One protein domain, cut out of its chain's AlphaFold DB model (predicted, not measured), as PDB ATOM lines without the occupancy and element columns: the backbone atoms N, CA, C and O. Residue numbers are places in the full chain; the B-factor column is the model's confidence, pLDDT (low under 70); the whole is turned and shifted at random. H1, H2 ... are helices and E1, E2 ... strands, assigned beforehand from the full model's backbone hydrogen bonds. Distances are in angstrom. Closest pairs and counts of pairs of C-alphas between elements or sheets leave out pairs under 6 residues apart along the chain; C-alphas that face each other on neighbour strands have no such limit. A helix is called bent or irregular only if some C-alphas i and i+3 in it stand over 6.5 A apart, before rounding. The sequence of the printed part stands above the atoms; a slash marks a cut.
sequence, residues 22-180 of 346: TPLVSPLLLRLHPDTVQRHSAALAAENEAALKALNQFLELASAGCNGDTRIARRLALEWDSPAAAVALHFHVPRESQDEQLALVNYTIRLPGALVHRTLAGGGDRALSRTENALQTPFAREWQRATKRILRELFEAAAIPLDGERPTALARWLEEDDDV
ATOM      1  N   THR A  22      -5.302 -16.419 -17.067       77.44
ATOM      2  CA  THR A  22      -6.410 -16.603 -18.022       77.44
ATOM      3  C   THR A  22      -6.912 -15.295 -18.664       77.44
ATOM      4  O   THR A  22      -7.010 -15.240 -19.891       77.44
ATOM      5  N   PRO A  23      -7.218 -14.216 -17.906       74.75
ATOM      6  CA  PRO A  23      -7.631 -12.944 -18.504       74.75
ATOM      7  C   PRO A  23      -6.526 -12.273 -19.332       74.75
ATOM      8  O   PRO A  23      -6.850 -11.527 -20.253       74.75
ATOM      9  N   LEU A  24      -5.249 -12.544 -19.037       76.19
ATOM     10  CA  LEU A  24      -4.102 -11.972 -19.750       76.19
ATOM     11  C   LEU A  24      -3.936 -12.594 -21.141       76.19
ATOM     12  O   LEU A  24      -3.620 -11.890 -22.091       76.19
ATOM     13  N   VAL A  25      -4.208 -13.896 -21.271       81.19
ATOM     14  CA  VAL A  25      -4.021 -14.659 -22.520       81.19
ATOM     15  C   VAL A  25      -5.321 -14.799 -23.326       81.19
ATOM     16  O   VAL A  25      -5.302 -15.238 -24.468       81.19
ATOM     17  N   SER A  26      -6.470 -14.374 -22.790       79.12
ATOM     18  CA  SER A  26      -7.780 -14.469 -23.462       79.12
ATOM     19  C   SER A  26      -7.810 -13.931 -24.913       79.12
ATOM     20  O   SER A  26      -8.277 -14.663 -25.790       79.12
ATOM     21  N   PRO A  27      -7.256 -12.739 -25.236       77.94
ATOM     22  CA  PRO A  27      -7.210 -12.250 -26.622       77.94
ATOM     23  C   PRO A  27      -6.424 -13.175 -27.560       77.94
ATOM     24  O   PRO A  27      -6.767 -13.340 -28.729       77.94
ATOM     25  N   LEU A  28      -5.386 -13.807 -27.020       78.06
ATOM     26  CA  LEU A  28      -4.524 -14.729 -27.734       78.06
ATOM     27  C   LEU A  28      -5.223 -16.060 -28.005       78.06
ATOM     28  O   LEU A  28      -5.216 -16.542 -29.134       78.06
ATOM     29  N   LEU A  29      -5.902 -16.613 -26.996       80.88
ATOM     30  CA  LEU A  29      -6.689 -17.839 -27.141       80.88
ATOM     31  C   LEU A  29      -7.813 -17.674 -28.166       80.88
ATOM     32  O   LEU A  29      -8.071 -18.604 -28.919       80.88
ATOM     33  N   LEU A  30      -8.450 -16.501 -28.226       80.56
ATOM     34  CA  LEU A  30      -9.498 -16.216 -29.209       80.56
ATOM     35  C   LEU A  30      -8.961 -16.175 -30.646       80.56
ATOM     36  O   LEU A  30      -9.639 -16.646 -31.557       80.56
ATOM     37  N   ARG A  31      -7.753 -15.637 -30.856       75.19
ATOM     38  CA  ARG A  31      -7.135 -15.532 -32.188       75.19
ATOM     39  C   ARG A  31      -6.501 -16.844 -32.656       75.19
ATOM     40  O   ARG A  31      -6.526 -17.130 -33.845       75.19
ATOM     41  N   LEU A  32      -5.954 -17.636 -31.733       78.56
ATOM     42  CA  LEU A  32      -5.251 -18.893 -32.027       78.56
ATOM     43  C   LEU A  32      -6.143 -20.143 -31.892       78.56
ATOM     44  O   LEU A  32      -5.651 -21.268 -31.998       78.56
ATOM     45  N   HIS A  33      -7.447 -19.976 -31.642       81.25
ATOM     46  CA  HIS A  33      -8.356 -21.097 -31.399       81.25
ATOM     47  C   HIS A  33      -8.475 -22.015 -32.631       81.25
ATOM     48  O   HIS A  33      -8.693 -21.505 -33.735       81.25
ATOM     49  N   PRO A  34      -8.422 -23.355 -32.484       79.06
ATOM     50  CA  PRO A  34      -8.508 -24.299 -33.602       79.06
ATOM     51  C   PRO A  34      -9.799 -24.141 -34.412       79.06
ATOM     52  O   PRO A  34      -9.763 -24.285 -35.631       79.06
ATOM     53  N   ASP A  35     -10.911 -23.749 -33.782       79.62
ATOM     54  CA  ASP A  35     -12.196 -23.507 -34.464       79.62
ATOM     55  C   ASP A  35     -12.123 -22.421 -35.552       79.62
ATOM     56  O   ASP A  35     -12.923 -22.438 -36.489       79.62
ATOM     57  N   THR A  36     -11.168 -21.486 -35.461       74.62
ATOM     58  CA  THR A  36     -10.971 -20.452 -36.494       74.62
ATOM     59  C   THR A  36     -10.393 -21.030 -37.787       74.62
ATOM     60  O   THR A  36     -10.713 -20.539 -38.865       74.62
ATOM     61  N   VAL A  37      -9.609 -22.109 -37.684       74.00
ATOM     62  CA  VAL A  37      -8.915 -22.780 -38.800       74.00
ATOM     63  C   VAL A  37      -9.606 -24.084 -39.202       74.00
ATOM     64  O   VAL A  37      -9.407 -24.581 -40.308       74.00
ATOM     65  N   GLN A  38     -10.485 -24.624 -38.353       76.88
ATOM     66  CA  GLN A  38     -11.241 -25.851 -38.621       76.88
ATOM     67  C   GLN A  38     -12.076 -25.762 -39.907       76.88
ATOM     68  O   GLN A  38     -12.302 -26.776 -40.567       76.88
ATOM     69  N   ARG A  39     -12.504 -24.550 -40.283       75.31
ATOM     70  CA  ARG A  39     -13.221 -24.287 -41.539       75.31
ATOM     71  C   ARG A  39     -12.319 -24.365 -42.777       75.31
ATOM     72  O   ARG A  39     -12.827 -24.654 -43.854       75.31
ATOM     73  N   HIS A  40     -11.014 -24.138 -42.622       73.69
ATOM     74  CA  HIS A  40     -10.024 -24.139 -43.704       73.69
ATOM     75  C   HIS A  40      -9.341 -25.499 -43.859       73.69
ATOM     76  O   HIS A  40      -9.227 -26.007 -44.971       73.69
ATOM     77  N   SER A  41      -8.887 -26.110 -42.760       77.69
ATOM     78  CA  SER A  41      -8.248 -27.430 -42.783       77.69
ATOM     79  C   SER A  41      -8.287 -28.110 -41.417       77.69
ATOM     80  O   SER A  41      -7.799 -27.576 -40.421       77.69
ATOM     81  N   ALA A  42      -8.790 -29.346 -41.385       80.69
ATOM     82  CA  ALA A  42      -8.795 -30.174 -40.179       80.69
ATOM     83  C   ALA A  42      -7.378 -30.570 -39.718       80.69
ATOM     84  O   ALA A  42      -7.158 -30.752 -38.523       80.69
ATOM     85  N   ALA A  43      -6.412 -30.669 -40.640       81.94
ATOM     86  CA  ALA A  43      -5.024 -30.982 -40.301       81.94
ATOM     87  C   ALA A  43      -4.342 -29.806 -39.580       81.94
ATOM     88  O   ALA A  43      -3.720 -29.998 -38.540       81.94
ATOM     89  N   LEU A  44      -4.543 -28.580 -40.073       81.00
ATOM     90  CA  LEU A  44      -3.986 -27.368 -39.456       81.00
ATOM     91  C   LEU A  44      -4.673 -27.043 -38.121       81.00
ATOM     92  O   LEU A  44      -4.033 -26.562 -37.191       81.00
ATOM     93  N   ALA A  45      -5.963 -27.365 -37.988       81.38
ATOM     94  CA  ALA A  45      -6.662 -27.271 -36.709       81.38
ATOM     95  C   ALA A  45      -6.084 -28.237 -35.656       81.38
ATOM     96  O   ALA A  45      -5.967 -27.857 -34.492       81.38
ATOM     97  N   ALA A  46      -5.675 -29.448 -36.053       83.06
ATOM     98  CA  ALA A  46      -5.013 -30.396 -35.156       83.06
ATOM     99  C   ALA A  46      -3.614 -29.912 -34.724       83.06
ATOM    100  O   ALA A  46      -3.235 -30.097 -33.565       83.06
ATOM    101  N   GLU A  47      -2.870 -29.246 -35.615       83.12
ATOM    102  CA  GLU A  47      -1.600 -28.585 -35.273       83.12
ATOM    103  C   GLU A  47      -1.813 -27.447 -34.263       83.12
ATOM    104  O   GLU A  47      -1.135 -27.410 -33.233       83.12
ATOM    105  N   ASN A  48      -2.817 -26.587 -34.483       83.44
ATOM    106  CA  ASN A  48      -3.191 -25.541 -33.526       83.44
ATOM    107  C   ASN A  48      -3.625 -26.128 -32.172       83.44
ATOM    108  O   ASN A  48      -3.282 -25.578 -31.127       83.44
ATOM    109  N   GLU A  49      -4.358 -27.246 -32.160       85.75
ATOM    110  CA  GLU A  49      -4.762 -27.924 -30.923       85.75
ATOM    111  C   GLU A  49      -3.548 -28.467 -30.150       85.75
ATOM    112  O   GLU A  49      -3.473 -28.320 -28.927       85.75
ATOM    113  N   ALA A  50      -2.573 -29.062 -30.843       83.12
ATOM    114  CA  ALA A  50      -1.331 -29.530 -30.231       83.12
ATOM    115  C   ALA A  50      -0.505 -28.365 -29.656       83.12
ATOM    116  O   ALA A  50      -0.043 -28.440 -28.514       83.12
ATOM    117  N   ALA A  51      -0.388 -27.262 -30.401       83.31
ATOM    118  CA  ALA A  51       0.291 -26.057 -29.937       83.31
ATOM    119  C   ALA A  51      -0.438 -25.399 -28.748       83.31
ATOM    120  O   ALA A  51       0.209 -24.982 -27.787       83.31
ATOM    121  N   LEU A  52      -1.778 -25.374 -28.733       85.38
ATOM    122  CA  LEU A  52      -2.549 -24.892 -27.580       85.38
ATOM    123  C   LEU A  52      -2.387 -25.787 -26.349       85.38
ATOM    124  O   LEU A  52      -2.333 -25.271 -25.236       85.38
ATOM    125  N   LYS A  53      -2.288 -27.112 -26.513       85.81
ATOM    126  CA  LYS A  53      -2.003 -28.025 -25.393       85.81
ATOM    127  C   LYS A  53      -0.643 -27.723 -24.767       85.81
ATOM    128  O   LYS A  53      -0.560 -27.611 -23.547       85.81
ATOM    129  N   ALA A  54       0.385 -27.519 -25.590       83.00
ATOM    130  CA  ALA A  54       1.715 -27.131 -25.126       83.00
ATOM    131  C   ALA A  54       1.715 -25.747 -24.445       83.00
ATOM    132  O   ALA A  54       2.321 -25.571 -23.386       83.00
ATOM    133  N   LEU A  55       0.977 -24.776 -24.997       84.81
ATOM    134  CA  LEU A  55       0.795 -23.464 -24.372       84.81
ATOM    135  C   LEU A  55       0.061 -23.570 -23.024       84.81
ATOM    136  O   LEU A  55       0.470 -22.931 -22.061       84.81
ATOM    137  N   ASN A  56      -0.982 -24.396 -22.918       85.69
ATOM    138  CA  ASN A  56      -1.715 -24.595 -21.664       85.69
ATOM    139  C   ASN A  56      -0.835 -25.217 -20.577       85.69
ATOM    140  O   ASN A  56      -0.849 -24.734 -19.448       85.69
ATOM    141  N   GLN A  57      -0.019 -26.217 -20.919       84.44
ATOM    142  CA  GLN A  57       0.963 -26.775 -19.986       84.44
ATOM    143  C   GLN A  57       1.927 -25.683 -19.480       84.44
ATOM    144  O   GLN A  57       2.244 -25.640 -18.290       84.44
ATOM    145  N   PHE A  58       2.357 -24.762 -20.359       86.38
ATOM    146  CA  PHE A  58       3.231 -23.653 -19.966       86.38
ATOM    147  C   PHE A  58       2.502 -22.704 -19.022       86.38
ATOM    148  O   PHE A  58       3.062 -22.311 -18.005       86.38
ATOM    149  N   LEU A  59       1.255 -22.346 -19.330       86.88
ATOM    150  CA  LEU A  59       0.460 -21.434 -18.509       86.88
ATOM    151  C   LEU A  59       0.144 -22.020 -17.130       86.88
ATOM    152  O   LEU A  59       0.120 -21.275 -16.153       86.88
ATOM    153  N   GLU A  60      -0.063 -23.332 -17.021       85.31
ATOM    154  CA  GLU A  60      -0.215 -24.009 -15.730       85.31
ATOM    155  C   GLU A  60       1.070 -23.925 -14.898       85.31
ATOM    156  O   GLU A  60       1.026 -23.549 -13.721       85.31
ATOM    157  N   LEU A  61       2.220 -24.206 -15.520       85.31
ATOM    158  CA  LEU A  61       3.534 -24.090 -14.887       85.31
ATOM    159  C   LEU A  61       3.834 -22.641 -14.470       85.31
ATOM    160  O   LEU A  61       4.191 -22.386 -13.319       85.31
ATOM    161  N   ALA A  62       3.630 -21.689 -15.379       85.25
ATOM    162  CA  ALA A  62       3.823 -20.264 -15.154       85.25
ATOM    163  C   ALA A  62       2.883 -19.728 -14.070       85.25
ATOM    164  O   ALA A  62       3.311 -18.937 -13.236       85.25
ATOM    165  N   SER A  63       1.628 -20.183 -14.022       85.69
ATOM    166  CA  SER A  63       0.670 -19.812 -12.974       85.69
ATOM    167  C   SER A  63       1.138 -20.286 -11.598       85.69
ATOM    168  O   SER A  63       1.136 -19.505 -10.645       85.69
ATOM    169  N   ALA A  64       1.601 -21.535 -11.487       82.12
ATOM    170  CA  ALA A  64       2.157 -22.053 -10.239       82.12
ATOM    171  C   ALA A  64       3.435 -21.300  -9.828       82.12
ATOM    172  O   ALA A  64       3.596 -20.928  -8.665       82.12
ATOM    173  N   GLY A  65       4.318 -21.018 -10.790       82.50
ATOM    174  CA  GLY A  65       5.538 -20.244 -10.581       82.50
ATOM    175  C   GLY A  65       5.263 -18.818 -10.101       82.50
ATOM    176  O   GLY A  65       5.737 -18.419  -9.039       82.50
ATOM    177  N   CYS A  66       4.425 -18.072 -10.827       82.25
ATOM    178  CA  CYS A  66       4.076 -16.677 -10.540       82.25
ATOM    179  C   CYS A  66       3.342 -16.486  -9.206       82.25
ATOM    180  O   CYS A  66       3.373 -15.387  -8.653       82.25
ATOM    181  N   ASN A  67       2.675 -17.530  -8.705       81.56
ATOM    182  CA  ASN A  67       1.985 -17.530  -7.414       81.56
ATOM    183  C   ASN A  67       2.870 -17.993  -6.245       81.56
ATOM    184  O   ASN A  67       2.429 -17.957  -5.097       81.56
ATOM    185  N   GLY A  68       4.118 -18.398  -6.508       74.00
ATOM    186  CA  GLY A  68       5.034 -18.873  -5.472       74.00
ATOM    187  C   GLY A  68       4.805 -20.327  -5.042       74.00
ATOM    188  O   GLY A  68       5.386 -20.763  -4.047       74.00
ATOM    189  N   ASP A  69       4.000 -21.100  -5.779       79.94
ATOM    190  CA  ASP A  69       3.674 -22.497  -5.467       79.94
ATOM    191  C   ASP A  69       4.786 -23.448  -5.939       79.94
ATOM    192  O   ASP A  69       4.621 -24.242  -6.872       79.94
ATOM    193  N   THR A  70       5.935 -23.405  -5.261       77.00
ATOM    194  CA  THR A  70       7.152 -24.171  -5.604       77.00
ATOM    195  C   THR A  70       6.905 -25.672  -5.778       77.00
ATOM    196  O   THR A  70       7.449 -26.293  -6.690       77.00
ATOM    197  N   ARG A  71       6.040 -26.275  -4.951       78.81
ATOM    198  CA  ARG A  71       5.704 -27.708  -5.026       78.81
ATOM    199  C   ARG A  71       4.940 -28.067  -6.302       78.81
ATOM    200  O   ARG A  71       5.208 -29.111  -6.896       78.81
ATOM    201  N   ILE A  72       3.977 -27.233  -6.694       80.94
ATOM    202  CA  ILE A  72       3.159 -27.461  -7.892       80.94
ATOM    203  C   ILE A  72       4.001 -27.162  -9.131       80.94
ATOM    204  O   ILE A  72       4.040 -27.993 -10.036       80.94
ATOM    205  N   ALA A  73       4.741 -26.050  -9.120       81.25
ATOM    206  CA  ALA A  73       5.656 -25.675 -10.191       81.25
ATOM    207  C   ALA A  73       6.710 -26.765 -10.438       81.25
ATOM    208  O   ALA A  73       6.941 -27.139 -11.578       81.25
ATOM    209  N   ARG A  74       7.283 -27.363  -9.383       81.62
ATOM    210  CA  ARG A  74       8.232 -28.481  -9.512       81.62
ATOM    211  C   ARG A  74       7.614 -29.716 -10.160       81.62
ATOM    212  O   ARG A  74       8.243 -30.317 -11.022       81.62
ATOM    213  N   ARG A  75       6.411 -30.117  -9.736       84.81
ATOM    214  CA  ARG A  75       5.717 -31.268 -10.334       84.81
ATOM    215  C   ARG A  75       5.457 -31.023 -11.822       84.81
ATOM    216  O   ARG A  75       5.795 -31.871 -12.632       84.81
ATOM    217  N   LEU A  76       4.926 -29.850 -12.162       82.69
ATOM    218  CA  LEU A  76       4.646 -29.473 -13.549       82.69
ATOM    219  C   LEU A  76       5.931 -29.332 -14.380       82.69
ATOM    220  O   LEU A  76       5.944 -29.713 -15.540       82.69
ATOM    221  N   ALA A  77       7.033 -28.864 -13.786       79.62
ATOM    222  CA  ALA A  77       8.337 -28.787 -14.444       79.62
ATOM    223  C   ALA A  77       8.970 -30.167 -14.697       79.62
ATOM    224  O   ALA A  77       9.765 -30.301 -15.618       79.62
ATOM    225  N   LEU A  78       8.641 -31.189 -13.896       79.69
ATOM    226  CA  LEU A  78       9.061 -32.577 -14.145       79.69
ATOM    227  C   LEU A  78       8.240 -33.241 -15.256       79.69
ATOM    228  O   LEU A  78       8.756 -34.095 -15.964       79.69
ATOM    229  N   GLU A  79       6.970 -32.858 -15.389       77.69
ATOM    230  CA  GLU A  79       6.079 -33.282 -16.478       77.69
ATOM    231  C   GLU A  79       6.342 -32.495 -17.778       77.69
ATOM    232  O   GLU A  79       5.872 -32.882 -18.848       77.69
ATOM    233  N   TRP A  80       7.112 -31.404 -17.693       73.88
ATOM    234  CA  TRP A  80       7.559 -30.594 -18.821       73.88
ATOM    235  C   TRP A  80       8.661 -31.327 -19.594       73.88
ATOM    236  O   TRP A  80       9.859 -31.102 -19.408       73.88
ATOM    237  N   ASP A  81       8.232 -32.243 -20.453       57.19
ATOM    238  CA  ASP A  81       9.083 -33.160 -21.205       57.19
ATOM    239  C   ASP A  81       9.789 -32.428 -22.371       57.19
ATOM    240  O   ASP A  81       9.397 -32.505 -23.536       57.19
ATOM    241  N   SER A  82      10.827 -31.641 -22.066       54.12
ATOM    242  CA  SER A  82      11.774 -31.144 -23.073       54.12
ATOM    243  C   SER A  82      13.194 -31.081 -22.502       54.12
ATOM    244  O   SER A  82      13.449 -30.304 -21.576       54.12
ATOM    245  N   PRO A  83      14.158 -31.824 -23.079       44.84
ATOM    246  CA  PRO A  83      15.549 -31.850 -22.620       44.84
ATOM    247  C   PRO A  83      16.296 -30.517 -22.815       44.84
ATOM    248  O   PRO A  83      17.455 -30.413 -22.422       44.84
ATOM    249  N   ALA A  84      15.659 -29.496 -23.408       50.31
ATOM    250  CA  ALA A  84      16.287 -28.220 -23.757       50.31
ATOM    251  C   ALA A  84      15.551 -26.967 -23.241       50.31
ATOM    252  O   ALA A  84      15.880 -25.866 -23.679       50.31
ATOM    253  N   ALA A  85      14.547 -27.091 -22.358       61.75
ATOM    254  CA  ALA A  85      13.744 -25.948 -21.881       61.75
ATOM    255  C   ALA A  85      13.106 -25.100 -23.014       61.75
ATOM    256  O   ALA A  85      12.707 -23.954 -22.801       61.75
ATOM    257  N   ALA A  86      12.997 -25.679 -24.215       68.56
ATOM    258  CA  ALA A  86      12.490 -25.042 -25.419       68.56
ATOM    259  C   ALA A  86      11.316 -25.850 -25.986       68.56
ATOM    260  O   ALA A  86      11.445 -27.058 -26.207       68.56
ATOM    261  N   VAL A  87      10.180 -25.190 -26.219       76.94
ATOM    262  CA  VAL A  87       8.977 -25.796 -26.812       76.94
ATOM    263  C   VAL A  87       8.531 -24.958 -27.999       76.94
ATOM    264  O   VAL A  87       8.188 -23.786 -27.849       76.94
ATOM    265  N   ALA A  88       8.563 -25.555 -29.189       80.75
ATOM    266  CA  ALA A  88       8.146 -24.900 -30.421       80.75
ATOM    267  C   ALA A  88       6.620 -24.961 -30.574       80.75
ATOM    268  O   ALA A  88       6.023 -26.036 -30.626       80.75
ATOM    269  N   LEU A  89       6.004 -23.790 -30.663       81.88
ATOM    270  CA  LEU A  89       4.595 -23.567 -30.930       81.88
ATOM    271  C   LEU A  89       4.421 -23.122 -32.381       81.88
ATOM    272  O   LEU A  89       5.037 -22.150 -32.823       81.88
ATOM    273  N   HIS A  90       3.552 -23.828 -33.095       84.19
ATOM    274  CA  HIS A  90       3.196 -23.535 -34.475       84.19
ATOM    275  C   HIS A  90       1.695 -23.271 -34.509       84.19
ATOM    276  O   HIS A  90       0.911 -24.177 -34.228       84.19
ATOM    277  N   PHE A  91       1.300 -22.035 -34.808       81.25
ATOM    278  CA  PHE A  91      -0.105 -21.681 -34.975       81.25
ATOM    279  C   PHE A  91      -0.364 -21.153 -36.375       81.25
ATOM    280  O   PHE A  91       0.397 -20.348 -36.904       81.25
ATOM    281  N   HIS A  92      -1.492 -21.546 -36.945       78.81
ATOM    282  CA  HIS A  92      -2.021 -20.989 -38.180       78.81
ATOM    283  C   HIS A  92      -3.143 -20.018 -37.835       78.81
ATOM    284  O   HIS A  92      -4.027 -20.360 -37.048       78.81
ATOM    285  N   VAL A  93      -3.110 -18.811 -38.396       79.00
ATOM    286  CA  VAL A  93      -4.100 -17.757 -38.121       79.00
ATOM    287  C   VAL A  93      -4.606 -17.172 -39.440       79.00
ATOM    288  O   VAL A  93      -3.787 -16.859 -40.306       79.00
ATOM    289  N   PRO A  94      -5.922 -16.984 -39.627       71.06
ATOM    290  CA  PRO A  94      -6.447 -16.310 -40.812       71.06
ATOM    291  C   PRO A  94      -6.015 -14.836 -40.854       71.06
ATOM    292  O   PRO A  94      -6.133 -14.114 -39.861       71.06
ATOM    293  N   ARG A  95      -5.503 -14.370 -42.002       72.19
ATOM    294  CA  ARG A  95      -5.192 -12.945 -42.204       72.19
ATOM    295  C   ARG A  95      -6.476 -12.136 -42.370       72.19
ATOM    296  O   ARG A  95      -7.294 -12.444 -43.225       72.19
ATOM    297  N   GLU A  96      -6.567 -11.016 -41.652       62.50
ATOM    298  CA  GLU A  96      -7.695 -10.063 -41.706       62.50
ATOM    299  C   GLU A  96      -7.971  -9.486 -43.110       62.50
ATOM    300  O   GLU A  96      -9.024  -8.905 -43.341       62.50
ATOM    301  N   SER A  97      -7.036  -9.627 -44.056       55.88
ATOM    302  CA  SER A  97      -7.116  -9.021 -45.392       55.88
ATOM    303  C   SER A  97      -7.544  -9.983 -46.507       55.88
ATOM    304  O   SER A  97      -7.917  -9.509 -47.578       55.88
ATOM    305  N   GLN A  98      -7.458 -11.306 -46.309       53.91
ATOM    306  CA  GLN A  98      -7.800 -12.316 -47.322       53.91
ATOM    307  C   GLN A  98      -8.235 -13.614 -46.631       53.91
ATOM    308  O   GLN A  98      -7.395 -14.326 -46.082       53.91
ATOM    309  N   ASP A  99      -9.529 -13.943 -46.715       55.38
ATOM    310  CA  ASP A  99     -10.183 -15.087 -46.049       55.38
ATOM    311  C   ASP A  99      -9.592 -16.475 -46.388       55.38
ATOM    312  O   ASP A  99      -9.953 -17.469 -45.759       55.38
ATOM    313  N   GLU A 100      -8.655 -16.566 -47.336       56.38
ATOM    314  CA  GLU A 100      -8.036 -17.818 -47.792       56.38
ATOM    315  C   GLU A 100      -6.533 -17.938 -47.475       56.38
ATOM    316  O   GLU A 100      -5.948 -18.999 -47.695       56.38
ATOM    317  N   GLN A 101      -5.885 -16.894 -46.939       63.38
ATOM    318  CA  GLN A 101      -4.459 -16.947 -46.590       63.38
ATOM    319  C   GLN A 101      -4.253 -17.085 -45.078       63.38
ATOM    320  O   GLN A 101      -4.545 -16.175 -44.299       63.38
ATOM    321  N   LEU A 102      -3.688 -18.223 -44.674       72.00
ATOM    322  CA  LEU A 102      -3.262 -18.480 -43.300       72.00
ATOM    323  C   LEU A 102      -1.831 -17.966 -43.096       72.00
ATOM    324  O   LEU A 102      -0.928 -18.270 -43.878       72.00
ATOM    325  N   ALA A 103      -1.622 -17.182 -42.043       76.75
ATOM    326  CA  ALA A 103      -0.304 -16.809 -41.557       76.75
ATOM    327  C   ALA A 103       0.188 -17.854 -40.551       76.75
ATOM    328  O   ALA A 103      -0.547 -18.237 -39.639       76.75
ATOM    329  N   LEU A 104       1.440 -18.281 -40.711       79.19
ATOM    330  CA  LEU A 104       2.119 -19.159 -39.768       79.19
ATOM    331  C   LEU A 104       2.797 -18.317 -38.681       79.19
ATOM    332  O   LEU A 104       3.701 -17.529 -38.965       79.19
ATOM    333  N   VAL A 105       2.371 -18.511 -37.440       79.00
ATOM    334  CA  VAL A 105       2.983 -17.957 -36.235       79.00
ATOM    335  C   VAL A 105       3.876 -19.039 -35.636       79.00
ATOM    336  O   VAL A 105       3.397 -19.985 -35.010       79.00
ATOM    337  N   ASN A 106       5.182 -18.890 -35.849       82.56
ATOM    338  CA  ASN A 106       6.200 -19.751 -35.258       82.56
ATOM    339  C   ASN A 106       6.792 -19.058 -34.040       82.56
ATOM    340  O   ASN A 106       7.468 -18.037 -34.171       82.56
ATOM    341  N   TYR A 107       6.579 -19.636 -32.864       81.50
ATOM    342  CA  TYR A 107       7.166 -19.141 -31.628       81.50
ATOM    343  C   TYR A 107       7.788 -20.290 -30.849       81.50
ATOM    344  O   TYR A 107       7.249 -21.386 -30.819       81.50
ATOM    345  N   THR A 108       8.932 -20.074 -30.209       82.19
ATOM    346  CA  THR A 108       9.530 -21.084 -29.328       82.19
ATOM    347  C   THR A 108       9.537 -20.541 -27.914       82.19
ATOM    348  O   THR A 108      10.278 -19.605 -27.629       82.19
ATOM    349  N   ILE A 109       8.752 -21.149 -27.023       80.62
ATOM    350  CA  ILE A 109       8.838 -20.868 -25.590       80.62
ATOM    351  C   ILE A 109      10.220 -21.317 -25.135       80.62
ATOM    352  O   ILE A 109      10.527 -22.503 -25.227       80.62
ATOM    353  N   ARG A 110      11.038 -20.386 -24.643       79.50
ATOM    354  CA  ARG A 110      12.342 -20.677 -24.039       79.50
ATOM    355  C   ARG A 110      12.306 -20.277 -22.575       79.50
ATOM    356  O   ARG A 110      12.278 -19.092 -22.251       79.50
ATOM    357  N   LEU A 111      12.295 -21.272 -21.698       78.56
ATOM    358  CA  LEU A 111      12.431 -21.042 -20.267       78.56
ATOM    359  C   LEU A 111      13.918 -20.869 -19.924       78.56
ATOM    360  O   LEU A 111      14.737 -21.666 -20.388       78.56
ATOM    361  N   PRO A 112      14.294 -19.878 -19.096       76.94
ATOM    362  CA  PRO A 112      15.666 -19.759 -18.618       76.94
ATOM    363  C   PRO A 112      16.093 -21.038 -17.888       76.94
ATOM    364  O   PRO A 112      15.413 -21.482 -16.961       76.94
ATOM    365  N   GLY A 113      17.232 -21.626 -18.271       71.56
ATOM    366  CA  GLY A 113      17.723 -22.871 -17.664       71.56
ATOM    367  C   GLY A 113      17.875 -22.756 -16.144       71.56
ATOM    368  O   GLY A 113      17.464 -23.649 -15.408       71.56
ATOM    369  N   ALA A 114      18.351 -21.608 -15.656       67.75
ATOM    370  CA  ALA A 114      18.455 -21.309 -14.230       67.75
ATOM    371  C   ALA A 114      17.095 -21.330 -13.510       67.75
ATOM    372  O   ALA A 114      16.995 -21.870 -12.407       67.75
ATOM    373  N   LEU A 115      16.037 -20.809 -14.142       75.19
ATOM    374  CA  LEU A 115      14.680 -20.835 -13.588       75.19
ATOM    375  C   LEU A 115      14.185 -22.278 -13.458       75.19
ATOM    376  O   LEU A 115      13.671 -22.665 -12.409       75.19
ATOM    377  N   VAL A 116      14.404 -23.101 -14.488       76.12
ATOM    378  CA  VAL A 116      14.057 -24.530 -14.467       76.12
ATOM    379  C   VAL A 116      14.850 -25.258 -13.379       76.12
ATOM    380  O   VAL A 116      14.257 -25.937 -12.540       76.12
ATOM    381  N   HIS A 117      16.167 -25.053 -13.309       74.06
ATOM    382  CA  HIS A 117      17.017 -25.653 -12.280       74.06
ATOM    383  C   HIS A 117      16.595 -25.251 -10.863       74.06
ATOM    384  O   HIS A 117      16.487 -26.125 -10.005       74.06
ATOM    385  N   ARG A 118      16.281 -23.974 -10.607       71.62
ATOM    386  CA  ARG A 118      15.774 -23.507  -9.301       71.62
ATOM    387  C   ARG A 118      14.408 -24.104  -8.969       71.62
ATOM    388  O   ARG A 118      14.187 -24.529  -7.838       71.62
ATOM    389  N   THR A 119      13.518 -24.198  -9.954       77.06
ATOM    390  CA  THR A 119      12.187 -24.802  -9.784       77.06
ATOM    391  C   THR A 119      12.291 -26.294  -9.445       77.06
ATOM    392  O   THR A 119      11.561 -26.791  -8.588       77.06
ATOM    393  N   LEU A 120      13.255 -27.004 -10.042       76.38
ATOM    394  CA  LEU A 120      13.535 -28.413  -9.752       76.38
ATOM    395  C   LEU A 120      14.297 -28.618  -8.428       76.38
ATOM    396  O   LEU A 120      14.034 -29.598  -7.722       76.38
ATOM    397  N   ALA A 121      15.200 -27.698  -8.075       71.06
ATOM    398  CA  ALA A 121      16.013 -27.725  -6.857       71.06
ATOM    399  C   ALA A 121      15.255 -27.265  -5.600       71.06
ATOM    400  O   ALA A 121      15.640 -27.629  -4.489       71.06
ATOM    401  N   GLY A 122      14.152 -26.523  -5.753       61.38
ATOM    402  CA  GLY A 122      13.312 -25.970  -4.680       61.38
ATOM    403  C   GLY A 122      12.560 -26.988  -3.810       61.38
ATOM    404  O   GLY A 122      11.541 -26.655  -3.216       61.38
ATOM    405  N   GLY A 123      13.037 -28.233  -3.709       49.25
ATOM    406  CA  GLY A 123      12.449 -29.310  -2.909       49.25
ATOM    407  C   GLY A 123      12.670 -29.214  -1.395       49.25
ATOM    408  O   GLY A 123      12.321 -30.155  -0.687       49.25
ATOM    409  N   GLY A 124      13.259 -28.125  -0.901       46.09
ATOM    410  CA  GLY A 124      13.404 -27.871   0.528       46.09
ATOM    411  C   GLY A 124      12.093 -27.366   1.116       46.09
ATOM    412  O   GLY A 124      11.570 -26.353   0.662       46.09
ATOM    413  N   ASP A 125      11.607 -28.068   2.133       43.97
ATOM    414  CA  ASP A 125      10.356 -27.919   2.888       43.97
ATOM    415  C   ASP A 125      10.220 -26.577   3.644       43.97
ATOM    416  O   ASP A 125       9.852 -26.511   4.815       43.97
ATOM    417  N   ARG A 126      10.539 -25.455   2.997       44.31
ATOM    418  CA  ARG A 126      10.104 -24.143   3.454       44.31
ATOM    419  C   ARG A 126       8.727 -23.943   2.861       44.31
ATOM    420  O   ARG A 126       8.569 -23.328   1.810       44.31
ATOM    421  N   ALA A 127       7.729 -24.446   3.580       42.25
ATOM    422  CA  ALA A 127       6.454 -23.760   3.666       42.25
ATOM    423  C   ALA A 127       6.763 -22.319   4.100       42.25
ATOM    424  O   ALA A 127       6.726 -21.984   5.285       42.25
ATOM    425  N   LEU A 128       7.160 -21.471   3.142       45.44
ATOM    426  CA  LEU A 128       6.995 -20.043   3.277       45.44
ATOM    427  C   LEU A 128       5.521 -19.921   3.598       45.44
ATOM    428  O   LEU A 128       4.659 -20.348   2.828       45.44
ATOM    429  N   SER A 129       5.295 -19.518   4.842       41.00
ATOM    430  CA  SER A 129       3.997 -19.258   5.414       41.00
ATOM    431  C   SER A 129       3.104 -18.653   4.337       41.00
ATOM    432  O   SER A 129       3.573 -17.885   3.495       41.00
ATOM    433  N   ARG A 130       1.810 -18.970   4.367       46.12
ATOM    434  CA  ARG A 130       0.766 -18.203   3.672       46.12
ATOM    435  C   ARG A 130       0.700 -16.769   4.236       46.12
ATOM    436  O   ARG A 130      -0.347 -16.310   4.668       46.12
ATOM    437  N   THR A 131       1.836 -16.088   4.322       45.03
ATOM    438  CA  THR A 131       1.989 -14.678   4.607       45.03
ATOM    439  C   THR A 131       1.645 -13.920   3.344       45.03
ATOM    440  O   THR A 131       1.864 -14.388   2.228       45.03
ATOM    441  N   GLU A 132       1.087 -12.742   3.553       48.69
ATOM    442  CA  GLU A 132       0.225 -11.976   2.654       48.69
ATOM    443  C   GLU A 132       0.862 -11.547   1.312       48.69
ATOM    444  O   GLU A 132       0.184 -10.945   0.486       48.69
ATOM    445  N   ASN A 133       2.113 -11.941   1.031       58.12
ATOM    446  CA  ASN A 133       2.935 -11.497  -0.097       58.12
ATOM    447  C   ASN A 133       3.553 -12.654  -0.922       58.12
ATOM    448  O   ASN A 133       4.694 -12.548  -1.373       58.12
ATOM    449  N   ALA A 134       2.837 -13.762  -1.149       60.31
ATOM    450  CA  ALA A 134       3.325 -14.883  -1.978       60.31
ATOM    451  C   ALA A 134       3.781 -14.444  -3.392       60.31
ATOM    452  O   ALA A 134       4.810 -14.903  -3.892       60.31
ATOM    453  N   LEU A 135       3.080 -13.462  -3.975       62.69
ATOM    454  CA  LEU A 135       3.415 -12.838  -5.261       62.69
ATOM    455  C   LEU A 135       4.738 -12.058  -5.263       62.69
ATOM    456  O   LEU A 135       5.306 -11.843  -6.328       62.69
ATOM    457  N   GLN A 136       5.212 -11.602  -4.100       66.44
ATOM    458  CA  GLN A 136       6.445 -10.815  -3.988       66.44
ATOM    459  C   GLN A 136       7.665 -11.671  -3.644       66.44
ATOM    460  O   GLN A 136       8.761 -11.135  -3.489       66.44
ATOM    461  N   THR A 137       7.498 -12.990  -3.508       69.50
ATOM    462  CA  THR A 137       8.644 -13.873  -3.293       69.50
ATOM    463  C   THR A 137       9.606 -13.775  -4.484       69.50
ATOM    464  O   THR A 137       9.153 -13.623  -5.620       69.50
ATOM    465  N   PRO A 138      10.932 -13.867  -4.264       69.75
ATOM    466  CA  PRO A 138      11.912 -13.762  -5.349       69.75
ATOM    467  C   PRO A 138      11.659 -14.813  -6.440       69.75
ATOM    468  O   PRO A 138      11.669 -14.496  -7.623       69.75
ATOM    469  N   PHE A 139      11.280 -16.031  -6.037       76.56
ATOM    470  CA  PHE A 139      10.863 -17.098  -6.947       76.56
ATOM    471  C   PHE A 139       9.645 -16.714  -7.805       76.56
ATOM    472  O   PHE A 139       9.660 -16.916  -9.017       76.56
ATOM    473  N   ALA A 140       8.601 -16.135  -7.197       77.31
ATOM    474  CA  ALA A 140       7.421 -15.683  -7.932       77.31
ATOM    475  C   ALA A 140       7.753 -14.548  -8.907       77.31
ATOM    476  O   ALA A 140       7.271 -14.568 -10.036       77.31
ATOM    477  N   ARG A 141       8.608 -13.598  -8.510       79.12
ATOM    478  CA  ARG A 141       9.042 -12.487  -9.371       79.12
ATOM    479  C   ARG A 141       9.845 -12.961 -10.579       79.12
ATOM    480  O   ARG A 141       9.581 -12.507 -11.686       79.12
ATOM    481  N   GLU A 142      10.768 -13.902 -10.397       75.00
ATOM    482  CA  GLU A 142      11.524 -14.504 -11.505       75.00
ATOM    483  C   GLU A 142      10.588 -15.173 -12.524       75.00
ATOM    484  O   GLU A 142      10.706 -14.947 -13.732       75.00
ATOM    485  N   TRP A 143       9.590 -15.920 -12.040       83.44
ATOM    486  CA  TRP A 143       8.554 -16.505 -12.892       83.44
ATOM    487  C   TRP A 143       7.676 -15.452 -13.576       83.44
ATOM    488  O   TRP A 143       7.375 -15.601 -14.760       83.44
ATOM    489  N   GLN A 144       7.290 -14.381 -12.878       84.00
ATOM    490  CA  GLN A 144       6.499 -13.287 -13.451       84.00
ATOM    491  C   GLN A 144       7.268 -12.576 -14.569       84.00
ATOM    492  O   GLN A 144       6.708 -12.402 -15.649       84.00
ATOM    493  N   ARG A 145       8.555 -12.257 -14.375       81.81
ATOM    494  CA  ARG A 145       9.415 -11.648 -15.409       81.81
ATOM    495  C   ARG A 145       9.525 -12.535 -16.651       81.81
ATOM    496  O   ARG A 145       9.263 -12.075 -17.762       81.81
ATOM    497  N   ALA A 146       9.856 -13.817 -16.463       81.31
ATOM    498  CA  ALA A 146       9.972 -14.767 -17.570       81.31
ATOM    499  C   ALA A 146       8.640 -14.914 -18.326       81.31
ATOM    500  O   ALA A 146       8.608 -14.870 -19.555       81.31
ATOM    501  N   THR A 147       7.527 -15.007 -17.593       84.88
ATOM    502  CA  THR A 147       6.182 -15.133 -18.174       84.88
ATOM    503  C   THR A 147       5.764 -13.867 -18.921       84.88
ATOM    504  O   THR A 147       5.241 -13.970 -20.028       84.88
ATOM    505  N   LYS A 148       6.034 -12.671 -18.379       84.62
ATOM    506  CA  LYS A 148       5.770 -11.383 -19.045       84.62
ATOM    507  C   LYS A 148       6.514 -11.270 -20.368       84.62
ATOM    508  O   LYS A 148       5.901 -10.914 -21.373       84.62
ATOM    509  N   ARG A 149       7.806 -11.607 -20.376       84.00
ATOM    510  CA  ARG A 149       8.630 -11.605 -21.590       84.00
ATOM    511  C   ARG A 149       8.067 -12.552 -22.648       84.00
ATOM    512  O   ARG A 149       7.821 -12.122 -23.768       84.00
ATOM    513  N   ILE A 150       7.805 -13.803 -22.270       84.38
ATOM    514  CA  ILE A 150       7.274 -14.822 -23.186       84.38
ATOM    515  C   ILE A 150       5.914 -14.393 -23.748       84.38
ATOM    516  O   ILE A 150       5.692 -14.478 -24.951       84.38
ATOM    517  N   LEU A 151       5.007 -13.887 -22.908       84.62
ATOM    518  CA  LEU A 151       3.693 -13.428 -23.364       84.62
ATOM    519  C   LEU A 151       3.787 -12.196 -24.271       84.62
ATOM    520  O   LEU A 151       3.051 -12.133 -25.251       84.62
ATOM    521  N   ARG A 152       4.691 -11.248 -23.994       84.44
ATOM    522  CA  ARG A 152       4.928 -10.084 -24.862       84.44
ATOM    523  C   ARG A 152       5.387 -10.522 -26.254       84.44
ATOM    524  O   ARG A 152       4.747 -10.165 -27.239       84.44
ATOM    525  N   GLU A 153       6.420 -11.360 -26.319       82.88
ATOM    526  CA  GLU A 153       6.945 -11.888 -27.585       82.88
ATOM    527  C   GLU A 153       5.875 -12.691 -28.356       82.88
ATOM    528  O   GLU A 153       5.794 -12.615 -29.582       82.88
ATOM    529  N   LEU A 154       5.011 -13.430 -27.652       82.62
ATOM    530  CA  LEU A 154       3.942 -14.224 -28.267       82.62
ATOM    531  C   LEU A 154       2.792 -13.342 -28.794       82.62
ATOM    532  O   LEU A 154       2.251 -13.619 -29.864       82.62
ATOM    533  N   PHE A 155       2.446 -12.251 -28.098       80.94
ATOM    534  CA  PHE A 155       1.483 -11.251 -28.587       80.94
ATOM    535  C   PHE A 155       2.000 -10.513 -29.829       80.94
ATOM    536  O   PHE A 155       1.241 -10.329 -30.785       80.94
ATOM    537  N   GLU A 156       3.288 -10.160 -29.848       82.56
ATOM    538  CA  GLU A 156       3.956  -9.581 -31.019       82.56
ATOM    539  C   GLU A 156       3.958 -10.563 -32.201       82.56
ATOM    540  O   GLU A 156       3.540 -10.204 -33.304       82.56
ATOM    541  N   ALA A 157       4.338 -11.824 -31.969       79.38
ATOM    542  CA  ALA A 157       4.345 -12.865 -32.998       79.38
ATOM    543  C   ALA A 157       2.940 -13.149 -33.566       79.38
ATOM    544  O   ALA A 157       2.792 -13.418 -34.758       79.38
ATOM    545  N   ALA A 158       1.899 -13.053 -32.734       73.44
ATOM    546  CA  ALA A 158       0.503 -13.208 -33.145       73.44
ATOM    547  C   ALA A 158      -0.103 -11.942 -33.789       73.44
ATOM    548  O   ALA A 158      -1.268 -11.970 -34.212       73.44
ATOM    549  N   ALA A 159       0.666 -10.847 -33.878       74.62
ATOM    550  CA  ALA A 159       0.233  -9.531 -34.346       74.62
ATOM    551  C   ALA A 159      -1.019  -9.009 -33.609       74.62
ATOM    552  O   ALA A 159      -1.932  -8.458 -34.228       74.62
ATOM    553  N   ILE A 160      -1.085  -9.222 -32.291       71.81
ATOM    554  CA  ILE A 160      -2.158  -8.704 -31.436       71.81
ATOM    555  C   ILE A 160      -1.692  -7.363 -30.858       71.81
ATOM    556  O   ILE A 160      -0.696  -7.346 -30.134       71.81
ATOM    557  N   PRO A 161      -2.385  -6.245 -31.134       68.25
ATOM    558  CA  PRO A 161      -1.995  -4.952 -30.588       68.25
ATOM    559  C   PRO A 161      -2.141  -4.964 -29.062       68.25
ATOM    560  O   PRO A 161      -3.218  -5.239 -28.526       68.25
ATOM    561  N   LEU A 162      -1.041  -4.675 -28.367       63.72
ATOM    562  CA  LEU A 162      -1.015  -4.516 -26.911       63.72
ATOM    563  C   LEU A 162      -1.604  -3.155 -26.498       63.72
ATOM    564  O   LEU A 162      -2.391  -3.104 -25.545       63.72
ATOM    565  N   ASP A 163      -1.323  -2.117 -27.295       60.88
ATOM    566  CA  ASP A 163      -1.735  -0.726 -27.091       60.88
ATOM    567  C   ASP A 163      -2.868  -0.355 -28.062       60.88
ATOM    568  O   ASP A 163      -2.648  -0.034 -29.230       60.88
ATOM    569  N   GLY A 164      -4.111  -0.439 -27.591       58.25
ATOM    570  CA  GLY A 164      -5.305  -0.023 -28.334       58.25
ATOM    571  C   GLY A 164      -6.203   0.897 -27.504       58.25
ATOM    572  O   GLY A 164      -5.896   1.201 -26.355       58.25
ATOM    573  N   GLU A 165      -7.365   1.291 -28.042       53.47
ATOM    574  CA  GLU A 165      -8.356   2.138 -27.336       53.47
ATOM    575  C   GLU A 165      -8.812   1.559 -25.982       53.47
ATOM    576  O   GLU A 165      -9.301   2.279 -25.108       53.47
ATOM    577  N   ARG A 166      -8.652   0.244 -25.792       57.28
ATOM    578  CA  ARG A 166      -8.756  -0.429 -24.497       57.28
ATOM    579  C   ARG A 166      -7.483  -1.251 -24.280       57.28
ATOM    580  O   ARG A 166      -7.332  -2.259 -24.974       57.28
ATOM    581  N   PRO A 167      -6.600  -0.874 -23.336       64.19
ATOM    582  CA  PRO A 167      -5.393  -1.646 -23.062       64.19
ATOM    583  C   PRO A 167      -5.781  -3.056 -22.626       64.19
ATOM    584  O   PRO A 167      -6.707  -3.248 -21.822       64.19
ATOM    585  N   THR A 168      -5.098  -4.050 -23.190       70.31
ATOM    586  CA  THR A 168      -5.311  -5.451 -22.820       70.31
ATOM    587  C   THR A 168      -4.959  -5.666 -21.345       70.31
ATOM    588  O   THR A 168      -4.194  -4.908 -20.749       70.31
ATOM    589  N   ALA A 169      -5.513  -6.708 -20.720       73.06
ATOM    590  CA  ALA A 169      -5.159  -7.035 -19.337       73.06
ATOM    591  C   ALA A 169      -3.646  -7.308 -19.188       73.06
ATOM    592  O   ALA A 169      -3.077  -7.003 -18.145       73.06
ATOM    593  N   LEU A 170      -3.000  -7.824 -20.246       74.62
ATOM    594  CA  LEU A 170      -1.549  -7.981 -20.330       74.62
ATOM    595  C   LEU A 170      -0.823  -6.631 -20.330       74.62
ATOM    596  O   LEU A 170       0.102  -6.484 -19.544       74.62
ATOM    597  N   ALA A 171      -1.255  -5.650 -21.130       72.50
ATOM    598  CA  ALA A 171      -0.655  -4.310 -21.141       72.50
ATOM    599  C   ALA A 171      -0.676  -3.665 -19.745       72.50
ATOM    600  O   ALA A 171       0.360  -3.242 -19.249       72.50
ATOM    601  N   ARG A 172      -1.813  -3.749 -19.040       75.19
ATOM    602  CA  ARG A 172      -1.920  -3.272 -17.650       75.19
ATOM    603  C   ARG A 172      -0.963  -3.988 -16.697       75.19
ATOM    604  O   ARG A 172      -0.365  -3.360 -15.840       75.19
ATOM    605  N   TRP A 173      -0.805  -5.304 -16.843       76.62
ATOM    606  CA  TRP A 173       0.119  -6.072 -16.004       76.62
ATOM    607  C   TRP A 173       1.596  -5.809 -16.342       76.62
ATOM    608  O   TRP A 173       2.463  -5.965 -15.481       76.62
ATOM    609  N   LEU A 174       1.906  -5.426 -17.584       75.44
ATOM    610  CA  LEU A 174       3.241  -4.969 -17.969       75.44
ATOM    611  C   LEU A 174       3.547  -3.591 -17.359       75.44
ATOM    612  O   LEU A 174       4.637  -3.426 -16.826       75.44
ATOM    613  N   GLU A 175       2.580  -2.669 -17.363       69.25
ATOM    614  CA  GLU A 175       2.683  -1.336 -16.737       69.25
ATOM    615  C   GLU A 175       2.795  -1.409 -15.203       69.25
ATOM    616  O   GLU A 175       3.523  -0.632 -14.595       69.25
ATOM    617  N   GLU A 176       2.136  -2.384 -14.560       66.81
ATOM    618  CA  GLU A 176       2.213  -2.589 -13.103       66.81
ATOM    619  C   GLU A 176       3.647  -2.851 -12.583       66.81
ATOM    620  O   GLU A 176       3.888  -2.649 -11.395       66.81
ATOM    621  N   ASP A 177       4.606  -3.273 -13.422       53.97
ATOM    622  CA  ASP A 177       6.017  -3.408 -13.003       53.97
ATOM    623  C   ASP A 177       6.799  -2.089 -13.069       53.97
ATOM    624  O   ASP A 177       7.748  -1.930 -12.297       53.97
ATOM    625  N   ASP A 178       6.394  -1.139 -13.918       48.66
ATOM    626  CA  ASP A 178       7.034   0.181 -13.986       48.66
ATOM    627  C   ASP A 178       6.699   1.013 -12.731       48.66
ATOM    628  O   ASP A 178       7.527   1.787 -12.246       48.66
ATOM    629  N   ASP A 179       5.530   0.771 -12.125       43.53
ATOM    630  CA  ASP A 179       5.077   1.430 -10.892       43.53
ATOM    631  C   ASP A 179       5.523   0.720  -9.592       43.53
ATOM    632  O   ASP A 179       5.369   1.266  -8.494       43.53
ATOM    633  N   VAL A 180       6.119  -0.480  -9.676       44.91
ATOM    634  CA  VAL A 180       6.656  -1.234  -8.519       44.91
ATOM    635  C   VAL A 180       8.184  -1.338  -8.590       44.91
ATOM    636  O   VAL A 180       8.800  -2.318  -8.166       44.91
TER     637      VAL A 180
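Overview. This is residues 22 to 180 of the 346 residues of an uncharacterized protein of Pythium brassicum (UniProt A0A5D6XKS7). Two long helices, H3 and H6, run opposite ways as a narrow V, and the two-stranded hairpin E1 E2 lies along one side of its open end, E1 next to H3 and E2 next to H6. H1 lies on the other side of that opening with H7 packed on it, while H4 folds back from H3 near the V's closed end with H5 beside it. The 159 printed residues hold seven named helices and two named strands in the order H1 H2 H3 H4 E1 E2 H5 H6 H7; the sheet is antiparallel and the class mostly helix. The whole is compact, with a radius of gyration of the C-alphas of 17.1 A and spans of 55 by 38 by 21 A.

Arrangement. Begin at the hairpin of E1, residues 86 to 94, and E2, residues 102 to 110: N 89 and O 107 are 2.7 A apart and N 105 and O 91 2.7 A, both within hydrogen-bond range. Look next at H3, residues 42 to 66, the hub; the closest C-alphas of H3 and E1 are Ala 51 and Leu 89, 5.1 A. With residues 62 to 66 alone H3 touches H6, residues 138 to 157, at a shallow tilt of 26 degrees, opposite ways, closest at C-alphas Cys 66 and Ala 140, 4.4 A. The C-alphas of Val 105 in E2 and Ala 157 in H6, the closest of that pair, are 6.2 A apart. H4, residues 70 to 79, makes a helical hairpin with H3, closest at C-alphas Ala 64 and Ala 73, 5.0 A. H5, residues 113 to 121, touches H4 at C-alphas Arg 74 and Leu 120, 5.3 A, at a steep tilt of 67 degrees, only just short of about perpendicular. H2, residues 34 to 37, touches H3 at C-alphas Pro 34 and Ala 45, 4.7 A. H1, residues 22 to 31, is near H3 and touches H7, residues 169 to 175, at C-alphas Leu 24 and Leu 170, 4.8 A. Every O i to N i+4 pair is within hydrogen-bond range in H3, H4, H5, H6 and H7; in H1 4 of 6 are, and H2 is too short for such a pair.

Along the chain. Find C-alpha 42 at (-8.795, -30.174, -40.179); from there H3 runs 35.0 A to C-alpha 66 at (4.076, -16.677, -10.540). H6 covers 28.7 A, E1 25.9 A and E2 24.9 A. H1 is irregular: C-alphas 24 and 27 are 7.5 A apart. H7 ends at C-alpha 175, (2.683, -1.336, -16.737).

Size, cuts and confidence. The C-alphas farthest apart are those of Gln 98 and Asp 125, 55.6 A. The printed part has no cut; the links H5 to H6, residues 122 to 137, and H6 to H7 are long. Mean pLDDT of the printed part is 73.1, with 43 residues under 70, among them 122 to 138.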